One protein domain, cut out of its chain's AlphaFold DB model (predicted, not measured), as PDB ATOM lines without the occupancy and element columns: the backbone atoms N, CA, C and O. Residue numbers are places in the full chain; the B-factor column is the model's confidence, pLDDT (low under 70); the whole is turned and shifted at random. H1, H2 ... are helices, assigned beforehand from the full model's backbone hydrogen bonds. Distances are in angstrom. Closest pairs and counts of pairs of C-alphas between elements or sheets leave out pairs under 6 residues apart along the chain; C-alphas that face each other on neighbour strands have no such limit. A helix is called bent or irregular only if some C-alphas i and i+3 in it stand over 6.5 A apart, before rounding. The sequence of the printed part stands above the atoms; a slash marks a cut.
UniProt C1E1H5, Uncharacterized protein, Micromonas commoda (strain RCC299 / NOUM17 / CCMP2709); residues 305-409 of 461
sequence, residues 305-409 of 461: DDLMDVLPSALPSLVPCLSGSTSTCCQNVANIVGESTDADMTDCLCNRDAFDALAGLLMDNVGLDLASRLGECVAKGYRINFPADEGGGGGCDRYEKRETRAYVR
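This is residues 305 to 409 of the 461 residues of an uncharacterized protein of Micromonas commoda (strain RCC299 / NOUM17 / CCMP2709) (UniProt C1E1H5). H1 to H4 make a small helical body, in which kinked H1 folds into a hairpin with H2 and H4 crosses H2 and H3; H5 is an arm at one end, sticking out with residues 404 to 409. The printed part has 105 residues with five named helices, H1 to H5 in order, and is all helix. It is compact, radius of gyration of the C-alphas 13.2 A, spanning 45 by 28 by 26 A.

Start at H1, residues 305 to 323, with a kink of 74 degrees near residue 314; it is only just irregular, C-alphas 317 and 320 being 6.9 A apart. Its residues 314 to 321 alone touch H2, residues 327 to 337, closest at C-alphas 321 and 329, 4.8 A; this hairpin has a shallow tilt of 7 degrees, opposite ways. H3, residues 352 to 366, touches H4, residues 370 to 379, with residues 358 to 363 alone, about perpendicular at 75 degrees, closest at C-alphas 359 and 370, 5.3 A. H2 and H4 only just touch, with 3 pairs of C-alphas within 8 A, closest 330 and 377, 5.2 A. H5, residues 397 to 407, touches no helix. Every O i to N i+4 pair is within hydrogen-bond range in H2 to H5; H1 has 7 of 15, and 11 of 16 O i to N i+3.

Find C-alpha 305 at (17.433, -55.627, -10.600), where H1 begins its 27.2 A; H3 is 20.2 A long, and H5 ends at C-alpha 407, (6.390, -40.294, -20.208).

The printed part has no cut; the links H2 to H3 and H4 to H5 are long. Look for pLDDT under 70 at residues 341 to 344, 388 to 395 and 398 to 409.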
ATOM      1  N   ASP A 305      16.056 -55.126 -10.591       81.12
ATOM      2  CA  ASP A 305      17.433 -55.627 -10.600       81.12
ATOM      3  C   ASP A 305      18.357 -54.799  -9.688       81.12
ATOM      4  O   ASP A 305      19.093 -55.381  -8.893       81.12
ATOM      5  N   ASP A 306      18.245 -53.465  -9.708       81.25
ATOM      6  CA  ASP A 306      19.010 -52.582  -8.816       81.25
ATOM      7  C   ASP A 306      18.668 -52.863  -7.345       81.25
ATOM      8  O   ASP A 306      19.549 -52.939  -6.486       81.25
ATOM      9  N   LEU A 307      17.380 -53.079  -7.053       82.19
ATOM     10  CA  LEU A 307      16.938 -53.468  -5.717       82.19
ATOM     11  C   LEU A 307      17.563 -54.803  -5.302       82.19
ATOM     12  O   LEU A 307      18.058 -54.920  -4.183       82.19
ATOM     13  N   MET A 308      17.559 -55.802  -6.186       82.06
ATOM     14  CA  MET A 308      18.109 -57.131  -5.904       82.06
ATOM     15  C   MET A 308      19.634 -57.135  -5.753       82.06
ATOM     16  O   MET A 308      20.152 -57.981  -5.025       82.06
ATOM     17  N   ASP A 309      20.345 -56.190  -6.368       85.31
ATOM     18  CA  ASP A 309      21.792 -56.027  -6.201       85.31
ATOM     19  C   ASP A 309      22.154 -55.377  -4.857       85.31
ATOM     20  O   ASP A 309      23.150 -55.750  -4.228       85.31
ATOM     21  N   VAL A 310      21.335 -54.443  -4.366       81.31
ATOM     22  CA  VAL A 310      21.577 -53.769  -3.079       81.31
ATOM     23  C   VAL A 310      21.021 -54.577  -1.901       81.31
ATOM     24  O   VAL A 310      21.586 -54.538  -0.802       81.31
ATOM     25  N   LEU A 311      19.967 -55.375  -2.112       81.75
ATOM     26  CA  LEU A 311      19.293 -56.135  -1.055       81.75
ATOM     27  C   LEU A 311      20.241 -56.983  -0.187       81.75
ATOM     28  O   LEU A 311      20.126 -56.898   1.035       81.75
ATOM     29  N   PRO A 312      21.209 -57.743  -0.740       84.00
ATOM     30  CA  PRO A 312      22.127 -58.554   0.058       84.00
ATOM     31  C   PRO A 312      22.939 -57.729   1.058       84.00
ATOM     32  O   PRO A 312      23.179 -58.174   2.178       84.00
ATOM     33  N   SER A 313      23.324 -56.509   0.674       83.44
ATOM     34  CA  SER A 313      24.057 -55.586   1.545       83.44
ATOM     35  C   SER A 313      23.159 -54.914   2.590       83.44
ATOM     36  O   SER A 313      23.615 -54.606   3.691       83.44
ATOM     37  N   ALA A 314      21.869 -54.753   2.282       81.31
ATOM     38  CA  ALA A 314      20.866 -54.174   3.169       81.31
ATOM     39  C   ALA A 314      20.272 -55.190   4.167       81.31
ATOM     40  O   ALA A 314      19.806 -54.798   5.239       81.31
ATOM     41  N   LEU A 315      20.315 -56.494   3.857       83.19
ATOM     42  CA  LEU A 315      19.760 -57.570   4.688       83.19
ATOM     43  C   LEU A 315      20.216 -57.528   6.159       83.19
ATOM     44  O   LEU A 315      19.343 -57.619   7.026       83.19
ATOM     45  N   PRO A 316      21.511 -57.341   6.496       85.62
ATOM     46  CA  PRO A 316      21.959 -57.268   7.891       85.62
ATOM     47  C   PRO A 316      21.265 -56.155   8.685       85.62
ATOM     48  O   PRO A 316      20.904 -56.341   9.847       85.62
ATOM     49  N   SER A 317      21.011 -55.016   8.039       85.06
ATOM     50  CA  SER A 317      20.322 -53.868   8.634       85.06
ATOM     51  C   SER A 317      18.821 -54.113   8.822       85.06
ATOM     52  O   SER A 317      18.202 -53.469   9.673       85.06
ATOM     53  N   LEU A 318      18.240 -55.060   8.078       83.56
ATOM     54  CA  LEU A 318      16.838 -55.473   8.182       83.56
ATOM     55  C   LEU A 318      16.615 -56.612   9.189       83.56
ATOM     56  O   LEU A 318      15.478 -56.839   9.596       83.56
ATOM     57  N   VAL A 319      17.668 -57.285   9.671       88.06
ATOM     58  CA  VAL A 319      17.557 -58.344  10.700       88.06
ATOM     59  C   VAL A 319      16.761 -57.894  11.940       88.06
ATOM     60  O   VAL A 319      15.887 -58.645  12.380       88.06
ATOM     61  N   PRO A 320      16.945 -56.677  12.496       87.38
ATOM     62  CA  PRO A 320      16.140 -56.207  13.624       87.38
ATOM     63  C   PRO A 320      14.633 -56.138  13.330       87.38
ATOM     64  O   PRO A 320      13.832 -56.241  14.261       87.38
ATOM     65  N   CYS A 321      14.233 -55.997  12.061       86.31
ATOM     66  CA  CYS A 321      12.830 -55.938  11.645       86.31
ATOM     67  C   CYS A 321      12.105 -57.279  11.771       86.31
ATOM     68  O   CYS A 321      10.880 -57.301  11.893       86.31
ATOM     69  N   LEU A 322      12.847 -58.389  11.824       87.19
ATOM     70  CA  LEU A 322      12.286 -59.722  12.055       87.19
ATOM     71  C   LEU A 322      11.615 -59.826  13.431       87.19
ATOM     72  O   LEU A 322      10.630 -60.540  13.597       87.19
ATOM     73  N   SER A 323      12.114 -59.068  14.412       87.75
ATOM     74  CA  SER A 323      11.534 -58.995  15.759       87.75
ATOM     75  C   SER A 323      10.320 -58.059  15.864       87.75
ATOM     76  O   SER A 323       9.649 -58.031  16.896       87.75
ATOM     77  N   GLY A 324      10.020 -57.301  14.804       89.00
ATOM     78  CA  GLY A 324       8.956 -56.301  14.749       89.00
ATOM     79  C   GLY A 324       9.448 -54.903  14.362       89.00
ATOM     80  O   GLY A 324      10.619 -54.695  14.053       89.00
ATOM     81  N   SER A 325       8.553 -53.911  14.413       90.69
ATOM     82  CA  SER A 325       8.845 -52.498  14.102       90.69
ATOM     83  C   SER A 325       9.605 -51.774  15.223       90.69
ATOM     84  O   SER A 325       9.191 -50.727  15.722       90.69
ATOM     85  N   THR A 326      10.714 -52.331  15.698       93.44
ATOM     86  CA  THR A 326      11.564 -51.646  16.688       93.44
ATOM     87  C   THR A 326      12.070 -50.303  16.140       93.44
ATOM     88  O   THR A 326      12.146 -50.108  14.927       93.44
ATOM     89  N   SER A 327      12.431 -49.354  17.011       92.88
ATOM     90  CA  SER A 327      12.992 -48.060  16.580       92.88
ATOM     91  C   SER A 327      14.240 -48.239  15.711       92.88
ATOM     92  O   SER A 327      14.402 -47.538  14.716       92.88
ATOM     93  N   THR A 328      15.079 -49.226  16.037       92.50
ATOM     94  CA  THR A 328      16.253 -49.608  15.241       92.50
ATOM     95  C   THR A 328      15.862 -50.118  13.857       92.50
ATOM     96  O   THR A 328      16.440 -49.674  12.872       92.50
ATOM     97  N   CYS A 329      14.854 -50.996  13.760       92.44
ATOM     98  CA  CYS A 329      14.328 -51.442  12.468       92.44
ATOM     99  C   CYS A 329      13.849 -50.252  11.627       92.44
ATOM    100  O   CYS A 329      14.299 -50.069  10.500       92.44
ATOM    101  N   CYS A 330      12.984 -49.405  12.188       93.38
ATOM    102  CA  CYS A 330      12.414 -48.281  11.455       93.38
ATOM    103  C   CYS A 330      13.467 -47.245  11.046       93.38
ATOM    104  O   CYS A 330      13.367 -46.676   9.962       93.38
ATOM    105  N   GLN A 331      14.498 -47.036  11.871       92.50
ATOM    106  CA  GLN A 331      15.630 -46.183  11.522       92.50
ATOM    107  C   GLN A 331      16.445 -46.777  10.374       92.50
ATOM    108  O   GLN A 331      16.773 -46.060   9.437       92.50
ATOM    109  N   ASN A 332      16.752 -48.075  10.419       90.31
ATOM    110  CA  ASN A 332      17.513 -48.738   9.363       90.31
ATOM    111  C   ASN A 332      16.750 -48.727   8.041       90.31
ATOM    112  O   ASN A 332      17.315 -48.381   7.011       90.31
ATOM    113  N   VAL A 333      15.452 -49.023   8.078       89.31
ATOM    114  CA  VAL A 333      14.584 -48.914   6.906       89.31
ATOM    115  C   VAL A 333      14.577 -47.476   6.386       89.31
ATOM    116  O   VAL A 333      14.824 -47.263   5.207       89.31
ATOM    117  N   ALA A 334      14.388 -46.469   7.243       89.25
ATOM    118  CA  ALA A 334      14.444 -45.070   6.818       89.25
ATOM    119  C   ALA A 334      15.819 -44.664   6.249       89.25
ATOM    120  O   ALA A 334      15.885 -43.819   5.363       89.25
ATOM    121  N   ASN A 335      16.912 -45.271   6.711       87.56
ATOM    122  CA  ASN A 335      18.243 -45.024   6.159       87.56
ATOM    123  C   ASN A 335      18.441 -45.689   4.791       87.56
ATOM    124  O   ASN A 335      19.222 -45.185   4.003       87.56
ATOM    125  N   ILE A 336      17.756 -46.796   4.498       85.94
ATOM    126  CA  ILE A 336      17.901 -47.502   3.217       85.94
ATOM    127  C   ILE A 336      16.940 -46.924   2.170       85.94
ATOM    128  O   ILE A 336      17.345 -46.653   1.047       85.94
ATOM    129  N   VAL A 337      15.672 -46.718   2.535       85.81
ATOM    130  CA  VAL A 337      14.565 -46.390   1.608       85.81
ATOM    131  C   VAL A 337      13.842 -45.077   1.946       85.81
ATOM    132  O   VAL A 337      12.764 -44.798   1.419       85.81
ATOM    133  N   GLY A 338      14.364 -44.285   2.883       80.62
ATOM    134  CA  GLY A 338      13.720 -43.041   3.312       80.62
ATOM    135  C   GLY A 338      13.866 -41.883   2.324       80.62
ATOM    136  O   GLY A 338      14.464 -41.998   1.260       80.62
ATOM    137  N   GLU A 339      13.321 -40.726   2.715       73.12
ATOM    138  CA  GLU A 339      13.355 -39.479   1.919       73.12
ATOM    139  C   GLU A 339      14.750 -38.812   1.889       73.12
ATOM    140  O   GLU A 339      14.951 -37.815   1.194       73.12
ATOM    141  N   SER A 340      15.708 -39.291   2.691       70.94
ATOM    142  CA  SER A 340      17.040 -38.681   2.765       70.94
ATOM    143  C   SER A 340      17.790 -38.873   1.453       70.94
ATOM    144  O   SER A 340      17.801 -39.969   0.917       70.94
ATOM    145  N   THR A 341      18.501 -37.846   0.980       66.44
ATOM    146  CA  THR A 341      19.432 -37.983  -0.158       66.44
ATOM    147  C   THR A 341      20.587 -38.937   0.124       66.44
ATOM    148  O   THR A 341      21.267 -39.352  -0.809       66.44
ATOM    149  N   ASP A 342      20.809 -39.250   1.400       68.75
ATOM    150  CA  ASP A 342      21.812 -40.208   1.859       68.75
ATOM    151  C   ASP A 342      21.251 -41.636   1.934       68.75
ATOM    152  O   ASP A 342      21.961 -42.540   2.364       68.75
ATOM    153  N   ALA A 343      19.978 -41.844   1.571       69.19
ATOM    154  CA  ALA A 343      19.399 -43.173   1.536       69.19
ATOM    155  C   ALA A 343      19.831 -43.908   0.266       69.19
ATOM    156  O   ALA A 343      19.595 -43.427  -0.847       69.19
ATOM    157  N   ASP A 344      20.422 -45.092   0.452       67.88
ATOM    158  CA  ASP A 344      20.986 -45.923  -0.623       67.88
ATOM    159  C   ASP A 344      19.983 -46.180  -1.756       67.88
ATOM    160  O   ASP A 344      20.350 -46.261  -2.926       67.88
ATOM    161  N   MET A 345      18.701 -46.275  -1.408       73.12
ATOM    162  CA  MET A 345      17.590 -46.583  -2.301       73.12
ATOM    163  C   MET A 345      16.449 -45.575  -2.126       73.12
ATOM    164  O   MET A 345      15.278 -45.942  -1.988       73.12
ATOM    165  N   THR A 346      16.801 -44.283  -2.123       77.06
ATOM    166  CA  THR A 346      15.833 -43.174  -2.058       77.06
ATOM    167  C   THR A 346      14.723 -43.365  -3.099       77.06
ATOM    168  O   THR A 346      15.000 -43.523  -4.286       77.06
ATOM    169  N   ASP A 347      13.463 -43.326  -2.662       71.19
ATOM    170  CA  ASP A 347      12.264 -43.477  -3.504       71.19
ATOM    171  C   ASP A 347      12.170 -44.806  -4.291       71.19
ATOM    172  O   ASP A 347      11.283 -44.956  -5.129       71.19
ATOM    173  N   CYS A 348      13.020 -45.803  -4.017       83.50
ATOM    174  CA  CYS A 348      12.981 -47.091  -4.719       83.50
ATOM    175  C   CYS A 348      11.672 -47.845  -4.471       83.50
ATOM    176  O   CYS A 348      11.050 -48.364  -5.396       83.50
ATOM    177  N   LEU A 349      11.195 -47.819  -3.223       85.69
ATOM    178  CA  LEU A 349       9.915 -48.417  -2.848       85.69
ATOM    179  C   LEU A 349       8.711 -47.703  -3.470       85.69
ATOM    180  O   LEU A 349       7.614 -48.241  -3.410       85.69
ATOM    181  N   CYS A 350       8.878 -46.527  -4.078       87.06
ATOM    182  CA  CYS A 350       7.795 -45.906  -4.838       87.06
ATOM    183  C   CYS A 350       7.527 -46.601  -6.174       87.06
ATOM    184  O   CYS A 350       6.458 -46.395  -6.748       87.06
ATOM    185  N   ASN A 351       8.458 -47.422  -6.669       86.44
ATOM    186  CA  ASN A 351       8.177 -48.311  -7.782       86.44
ATOM    187  C   ASN A 351       7.327 -49.487  -7.280       86.44
ATOM    188  O   ASN A 351       7.806 -50.325  -6.513       86.44
ATOM    189  N   ARG A 352       6.068 -49.550  -7.727       83.94
ATOM    190  CA  ARG A 352       5.108 -50.583  -7.319       83.94
ATOM    191  C   ARG A 352       5.624 -51.995  -7.595       83.94
ATOM    192  O   ARG A 352       5.516 -52.848  -6.727       83.94
ATOM    193  N   ASP A 353       6.253 -52.219  -8.746       86.56
ATOM    194  CA  ASP A 353       6.753 -53.547  -9.114       86.56
ATOM    195  C   ASP A 353       7.902 -53.993  -8.194       86.56
ATOM    196  O   ASP A 353       7.981 -55.157  -7.797       86.56
ATOM    197  N   ALA A 354       8.776 -53.058  -7.807       85.62
ATOM    198  CA  ALA A 354       9.866 -53.320  -6.870       85.62
ATOM    199  C   ALA A 354       9.341 -53.569  -5.447       85.62
ATOM    200  O   ALA A 354       9.813 -54.479  -4.761       85.62
ATOM    201  N   PHE A 355       8.332 -52.801  -5.026       88.75
ATOM    202  CA  PHE A 355       7.648 -53.004  -3.754       88.75
ATOM    203  C   PHE A 355       6.970 -54.375  -3.693       88.75
ATOM    204  O   PHE A 355       7.212 -55.118  -2.747       88.75
ATOM    205  N   ASP A 356       6.190 -54.739  -4.711       88.56
ATOM    206  CA  ASP A 356       5.456 -56.005  -4.773       88.56
ATOM    207  C   ASP A 356       6.412 -57.205  -4.823       88.56
ATOM    208  O   ASP A 356       6.191 -58.212  -4.145       88.56
ATOM    209  N   ALA A 357       7.516 -57.098  -5.571       86.94
ATOM    210  CA  ALA A 357       8.550 -58.129  -5.606       86.94
ATOM    211  C   ALA A 357       9.198 -58.336  -4.228       86.94
ATOM    212  O   ALA A 357       9.371 -59.477  -3.789       86.94
ATOM    213  N   LEU A 358       9.523 -57.245  -3.528       84.88
ATOM    214  CA  LEU A 358      10.122 -57.296  -2.198       84.88
ATOM    215  C   LEU A 358       9.126 -57.798  -1.147       84.88
ATOM    216  O   LEU A 358       9.460 -58.680  -0.357       84.88
ATOM    217  N   ALA A 359       7.901 -57.277  -1.162       87.50
ATOM    218  CA  ALA A 359       6.823 -57.690  -0.276       87.50
ATOM    219  C   ALA A 359       6.509 -59.177  -0.454       87.50
ATOM    220  O   ALA A 359       6.460 -59.904   0.534       87.50
ATOM    221  N   GLY A 360       6.400 -59.654  -1.698       87.31
ATOM    222  CA  GLY A 360       6.232 -61.074  -1.998       87.31
ATOM    223  C   GLY A 360       7.402 -61.912  -1.483       87.31
ATOM    224  O   GLY A 360       7.193 -62.933  -0.840       87.31
ATOM    225  N   LEU A 361       8.642 -61.455  -1.674       84.81
ATOM    226  CA  LEU A 361       9.826 -62.175  -1.203       84.81
ATOM    227  C   LEU A 361       9.883 -62.278   0.329       84.81
ATOM    228  O   LEU A 361      10.175 -63.353   0.855       84.81
ATOM    229  N   LEU A 362       9.589 -61.200   1.054       85.56
ATOM    230  CA  LEU A 362       9.560 -61.197   2.521       85.56
ATOM    231  C   LEU A 362       8.362 -61.965   3.084       85.56
ATOM    232  O   LEU A 362       8.510 -62.683   4.074       85.56
ATOM    233  N   MET A 363       7.198 -61.869   2.448       87.50
ATOM    234  CA  MET A 363       6.012 -62.595   2.882       87.50
ATOM    235  C   MET A 363       6.170 -64.101   2.647       87.50
ATOM    236  O   MET A 363       5.955 -64.881   3.572       87.50
ATOM    237  N   ASP A 364       6.632 -64.511   1.464       88.81
ATOM    238  CA  ASP A 364       6.774 -65.924   1.099       88.81
ATOM    239  C   ASP A 364       7.887 -66.627   1.892       88.81
ATOM    240  O   ASP A 364       7.737 -67.790   2.266       88.81
ATOM    241  N   ASN A 365       9.013 -65.949   2.156       84.12
ATOM    242  CA  ASN A 365      10.171 -66.583   2.804       84.12
ATOM    243  C   ASN A 365      10.216 -66.378   4.321       84.12
ATOM    244  O   ASN A 365      10.791 -67.197   5.033       84.12
ATOM    245  N   VAL A 366       9.664 -65.271   4.821       83.25
ATOM    246  CA  VAL A 366       9.835 -64.844   6.219       83.25
ATOM    247  C   VAL A 366       8.488 -64.671   6.930       83.25
ATOM    248  O   VAL A 366       8.450 -64.523   8.150       83.25
ATOM    249  N   GLY A 367       7.365 -64.711   6.202       87.25
ATOM    250  CA  GLY A 367       6.040 -64.420   6.756       87.25
ATOM    251  C   GLY A 367       5.911 -62.971   7.231       87.25
ATOM    252  O   GLY A 367       5.128 -62.682   8.137       87.25
ATOM    253  N   LEU A 368       6.733 -62.070   6.684       85.94
ATOM    254  CA  LEU A 368       6.785 -60.673   7.087       85.94
ATOM    255  C   LEU A 368       5.995 -59.826   6.091       85.94
ATOM    256  O   LEU A 368       6.418 -59.628   4.956       85.94
ATOM    257  N   ASP A 369       4.867 -59.291   6.557       90.38
ATOM    258  CA  ASP A 369       4.073 -58.310   5.820       90.38
ATOM    259  C   ASP A 369       4.803 -56.960   5.801       90.38
ATOM    260  O   ASP A 369       4.795 -56.200   6.779       90.38
ATOM    261  N   LEU A 370       5.489 -56.692   4.689       87.75
ATOM    262  CA  LEU A 370       6.284 -55.485   4.507       87.75
ATOM    263  C   LEU A 370       5.425 -54.219   4.638       87.75
ATOM    264  O   LEU A 370       5.833 -53.295   5.339       87.75
ATOM    265  N   ALA A 371       4.232 -54.187   4.038       88.62
ATOM    266  CA  ALA A 371       3.340 -53.031   4.091       88.62
ATOM    267  C   ALA A 371       2.922 -52.720   5.531       88.62
ATOM    268  O   ALA A 371       3.074 -51.585   5.995       88.62
ATOM    269  N   SER A 372       2.511 -53.744   6.287       90.19
ATOM    270  CA  SER A 372       2.176 -53.583   7.704       90.19
ATOM    271  C   SER A 372       3.372 -53.078   8.517       90.19
ATOM    272  O   SER A 372       3.216 -52.193   9.362       90.19
ATOM    273  N   ARG A 373       4.585 -53.598   8.277       89.44
ATOM    274  CA  ARG A 373       5.794 -53.173   9.008       89.44
ATOM    275  C   ARG A 373       6.195 -51.736   8.702       89.44
ATOM    276  O   ARG A 373       6.520 -50.986   9.623       89.44
ATOM    277  N   LEU A 374       6.150 -51.340   7.435       89.31
ATOM    278  CA  LEU A 374       6.440 -49.970   7.022       89.31
ATOM    279  C   LEU A 374       5.377 -48.997   7.542       89.31
ATOM    280  O   LEU A 374       5.724 -47.924   8.038       89.31
ATOM    281  N   GLY A 375       4.104 -49.401   7.532       89.44
ATOM    282  CA  GLY A 375       3.002 -48.651   8.133       89.44
ATOM    283  C   GLY A 375       3.209 -48.393   9.628       89.44
ATOM    284  O   GLY A 375       3.058 -47.259  10.086       89.44
ATOM    285  N   GLU A 376       3.648 -49.401  10.388       91.06
ATOM    286  CA  GLU A 376       4.001 -49.244  11.807       91.06
ATOM    287  C   GLU A 376       5.158 -48.251  12.017       91.06
ATOM    288  O   GLU A 376       5.142 -47.467  12.971       91.06
ATOM    289  N   CYS A 377       6.159 -48.254  11.134       91.44
ATOM    290  CA  CYS A 377       7.269 -47.307  11.195       91.44
ATOM    291  C   CYS A 377       6.830 -45.872  10.878       91.44
ATOM    292  O   CYS A 377       7.213 -44.940  11.591       91.44
ATOM    293  N   VAL A 378       5.967 -45.681   9.882       90.38
ATOM    294  CA  VAL A 378       5.387 -44.363   9.582       90.38
ATOM    295  C   VAL A 378       4.525 -43.866  10.741       90.38
ATOM    296  O   VAL A 378       4.649 -42.709  11.143       90.38
ATOM    297  N   ALA A 379       3.727 -44.742  11.359       90.38
ATOM    298  CA  ALA A 379       2.943 -44.404  12.548       90.38
ATOM    299  C   ALA A 379       3.820 -43.964  13.739       90.38
ATOM    300  O   ALA A 379       3.379 -43.175  14.574       90.38
ATOM    301  N   LYS A 380       5.076 -44.428  13.799       91.44
ATOM    302  CA  LYS A 380       6.090 -44.015  14.785       91.44
ATOM    303  C   LYS A 380       6.833 -42.723  14.416       91.44
ATOM    304  O   LYS A 380       7.677 -42.277  15.189       91.44
ATOM    305  N   GLY A 381       6.514 -42.104  13.278       91.06
ATOM    306  CA  GLY A 381       7.077 -40.824  12.836       91.06
ATOM    307  C   GLY A 381       8.290 -40.931  11.911       91.06
ATOM    308  O   GLY A 381       8.902 -39.908  11.599       91.06
ATOM    309  N   TYR A 382       8.642 -42.134  11.451       89.44
ATOM    310  CA  TYR A 382       9.710 -42.316  10.468       89.44
ATOM    311  C   TYR A 382       9.214 -41.946   9.068       89.44
ATOM    312  O   TYR A 382       8.106 -42.305   8.669       89.44
ATOM    313  N   ARG A 383      10.037 -41.219   8.307       87.12
ATOM    314  CA  ARG A 383       9.709 -40.805   6.936       87.12
ATOM    315  C   ARG A 383      10.177 -41.856   5.939       87.12
ATOM    316  O   ARG A 383      11.359 -41.905   5.609       87.12
ATOM    317  N   ILE A 384       9.242 -42.678   5.479       87.19
ATOM    318  CA  ILE A 384       9.483 -43.729   4.490       87.19
ATOM    319  C   ILE A 384       8.484 -43.527   3.349       87.19
ATOM    320  O   ILE A 384       7.286 -43.388   3.600       87.19
ATOM    321  N   ASN A 385       8.976 -43.489   2.112       85.44
ATOM    322  CA  ASN A 385       8.137 -43.340   0.927       85.44
ATOM    323  C   ASN A 385       7.838 -44.728   0.349       85.44
ATOM    324  O   ASN A 385       8.757 -45.448  -0.019       85.44
ATOM    325  N   PHE A 386       6.563 -45.103   0.291       85.81
ATOM    326  CA  PHE A 386       6.074 -46.328  -0.349       85.81
ATOM    327  C   PHE A 386       4.651 -46.090  -0.894       85.81
ATOM    328  O   PHE A 386       4.069 -45.043  -0.595       85.81
ATOM    329  N   PRO A 387       4.092 -46.981  -1.726       81.00
ATOM    330  CA  PRO A 387       2.814 -46.754  -2.390       81.00
ATOM    331  C   PRO A 387       1.682 -46.622  -1.358       81.00
ATOM    332  O   PRO A 387       1.574 -47.413  -0.421       81.00
ATOM    333  N   ALA A 388       0.866 -45.572  -1.489       65.81
ATOM    334  CA  ALA A 388      -0.132 -45.202  -0.479       65.81
ATOM    335  C   ALA A 388      -1.361 -46.126  -0.453       65.81
ATOM    336  O   ALA A 388      -2.107 -46.152   0.529       65.81
ATOM    337  N   ASP A 389      -1.578 -46.885  -1.525       66.44
ATOM    338  CA  ASP A 389      -2.649 -47.868  -1.652       66.44
ATOM    339  C   ASP A 389      -2.512 -49.049  -0.680       66.44
ATOM    340  O   ASP A 389      -3.516 -49.672  -0.347       66.44
ATOM    341  N   GLU A 390      -1.322 -49.256  -0.113       59.56
ATOM    342  CA  GLU A 390      -1.029 -50.291   0.889       59.56
ATOM    343  C   GLU A 390      -1.196 -49.803   2.349       59.56
ATOM    344  O   GLU A 390      -0.727 -50.425   3.302       59.56
ATOM    345  N   GLY A 391      -1.877 -48.670   2.561       54.72
ATOM    346  CA  GLY A 391      -2.302 -48.225   3.897       54.72
ATOM    347  C   GLY A 391      -1.291 -47.378   4.679       54.72
ATOM    348  O   GLY A 391      -1.497 -47.123   5.868       54.72
ATOM    349  N   GLY A 392      -0.230 -46.890   4.038       46.62
ATOM    350  CA  GLY A 392       0.724 -45.957   4.638       46.62
ATOM    351  C   GLY A 392       0.683 -44.584   3.983       46.62
ATOM    352  O   GLY A 392       0.493 -44.473   2.780       46.62
ATOM    353  N   GLY A 393       0.882 -43.520   4.764       52.47
ATOM    354  CA  GLY A 393       0.981 -42.134   4.279       52.47
ATOM    355  C   GLY A 393       2.245 -41.853   3.455       52.47
ATOM    356  O   GLY A 393       2.978 -40.916   3.761       52.47
ATOM    357  N   GLY A 394       2.536 -42.697   2.466       54.31
ATOM    358  CA  GLY A 394       3.769 -42.700   1.701       54.31
ATOM    359  C   GLY A 394       3.818 -41.569   0.680       54.31
ATOM    360  O   GLY A 394       2.936 -41.405  -0.159       54.31
ATOM    361  N   GLY A 395       4.878 -40.764   0.765       64.62
ATOM    362  CA  GLY A 395       5.103 -39.552  -0.024       64.62
ATOM    363  C   GLY A 395       5.542 -39.790  -1.471       64.62
ATOM    364  O   GLY A 395       6.303 -38.985  -2.016       64.62
ATOM    365  N   CYS A 396       5.075 -40.863  -2.115       76.00
ATOM    366  CA  CYS A 396       5.440 -41.193  -3.495       76.00
ATOM    367  C   CYS A 396       4.839 -40.241  -4.549       76.00
ATOM    368  O   CYS A 396       5.146 -40.358  -5.733       76.00
ATOM    369  N   ASP A 397       4.101 -39.204  -4.140       70.31
ATOM    370  CA  ASP A 397       3.613 -38.115  -5.003       70.31
ATOM    371  C   ASP A 397       4.715 -37.471  -5.867       70.31
ATOM    372  O   ASP A 397       4.463 -36.960  -6.966       70.31
ATOM    373  N   ARG A 398       5.959 -37.419  -5.360       62.47
ATOM    374  CA  ARG A 398       7.110 -36.914  -6.131       62.47
ATOM    375  C   ARG A 398       7.507 -37.865  -7.255       62.47
ATOM    376  O   ARG A 398       7.942 -37.384  -8.304       62.47
ATOM    377  N   TYR A 399       7.362 -39.165  -7.029       65.06
ATOM    378  CA  TYR A 399       7.676 -40.211  -7.988       65.06
ATOM    379  C   TYR A 399       6.658 -40.214  -9.133       65.06
ATOM    380  O   TYR A 399       7.052 -40.032 -10.286       65.06
ATOM    381  N   GLU A 400       5.354 -40.221  -8.827       65.38
ATOM    382  CA  GLU A 400       4.287 -40.165  -9.843       65.38
ATOM    383  C   GLU A 400       4.417 -38.940 -10.764       65.38
ATOM    384  O   GLU A 400       4.272 -39.029 -11.989       65.38
ATOM    385  N   LYS A 401       4.756 -37.772 -10.196       65.81
ATOM    386  CA  LYS A 401       4.993 -36.534 -10.963       65.81
ATOM    387  C   LYS A 401       6.232 -36.607 -11.857       65.81
ATOM    388  O   LYS A 401       6.279 -35.912 -12.873       65.81
ATOM    389  N   ARG A 402       7.260 -37.379 -11.488       62.22
ATOM    390  CA  ARG A 402       8.458 -37.579 -12.323       62.22
ATOM    391  C   ARG A 402       8.187 -38.563 -13.445       62.22
ATOM    392  O   ARG A 402       8.558 -38.265 -14.577       62.22
ATOM    393  N   GLU A 403       7.514 -39.666 -13.148       63.66
ATOM    394  CA  GLU A 403       7.171 -40.691 -14.132       63.66
ATOM    395  C   GLU A 403       6.259 -40.122 -15.222       63.66
ATOM    396  O   GLU A 403       6.594 -40.174 -16.407       63.66
ATOM    397  N   THR A 404       5.187 -39.421 -14.836       61.78
ATOM    398  CA  THR A 404       4.329 -38.710 -15.800       61.78
ATOM    399  C   THR A 404       5.112 -37.691 -16.627       61.78
ATOM    400  O   THR A 404       4.882 -37.565 -17.826       61.78
ATOM    401  N   ARG A 405       6.092 -36.985 -16.049       59.56
ATOM    402  CA  ARG A 405       6.916 -36.020 -16.798       59.56
ATOM    403  C   ARG A 405       7.917 -36.687 -17.747       59.56
ATOM    404  O   ARG A 405       8.206 -36.117 -18.800       59.56
ATOM    405  N   ALA A 406       8.433 -37.864 -17.396       58.84
ATOM    406  CA  ALA A 406       9.293 -38.672 -18.256       58.84
ATOM    407  C   ALA A 406       8.500 -39.253 -19.438       58.84
ATOM    408  O   ALA A 406       8.950 -39.153 -20.579       58.84
ATOM    409  N   TYR A 407       7.284 -39.746 -19.185       53.81
ATOM    410  CA  TYR A 407       6.390 -40.294 -20.208       53.81
ATOM    411  C   TYR A 407       5.827 -39.217 -21.151       53.81
ATOM    412  O   TYR A 407       5.619 -39.456 -22.340       53.81
ATOM    413  N   VAL A 408       5.610 -37.997 -20.642       53.41
ATOM    414  CA  VAL A 408       5.037 -36.872 -21.404       53.41
ATOM    415  C   VAL A 408       6.086 -36.097 -22.209       53.41
ATOM    416  O   VAL A 408       5.710 -35.193 -22.949       53.41
ATOM    417  N   ARG A 409       7.386 -36.436 -22.170       45.16
ATOM    418  CA  ARG A 409       8.357 -35.846 -23.112       45.16
ATOM    419  C   ARG A 409       8.097 -36.428 -24.511       45.16
ATOM    420  O   ARG A 409       8.507 -37.556 -24.786       45.16
TER     421      ARG A 409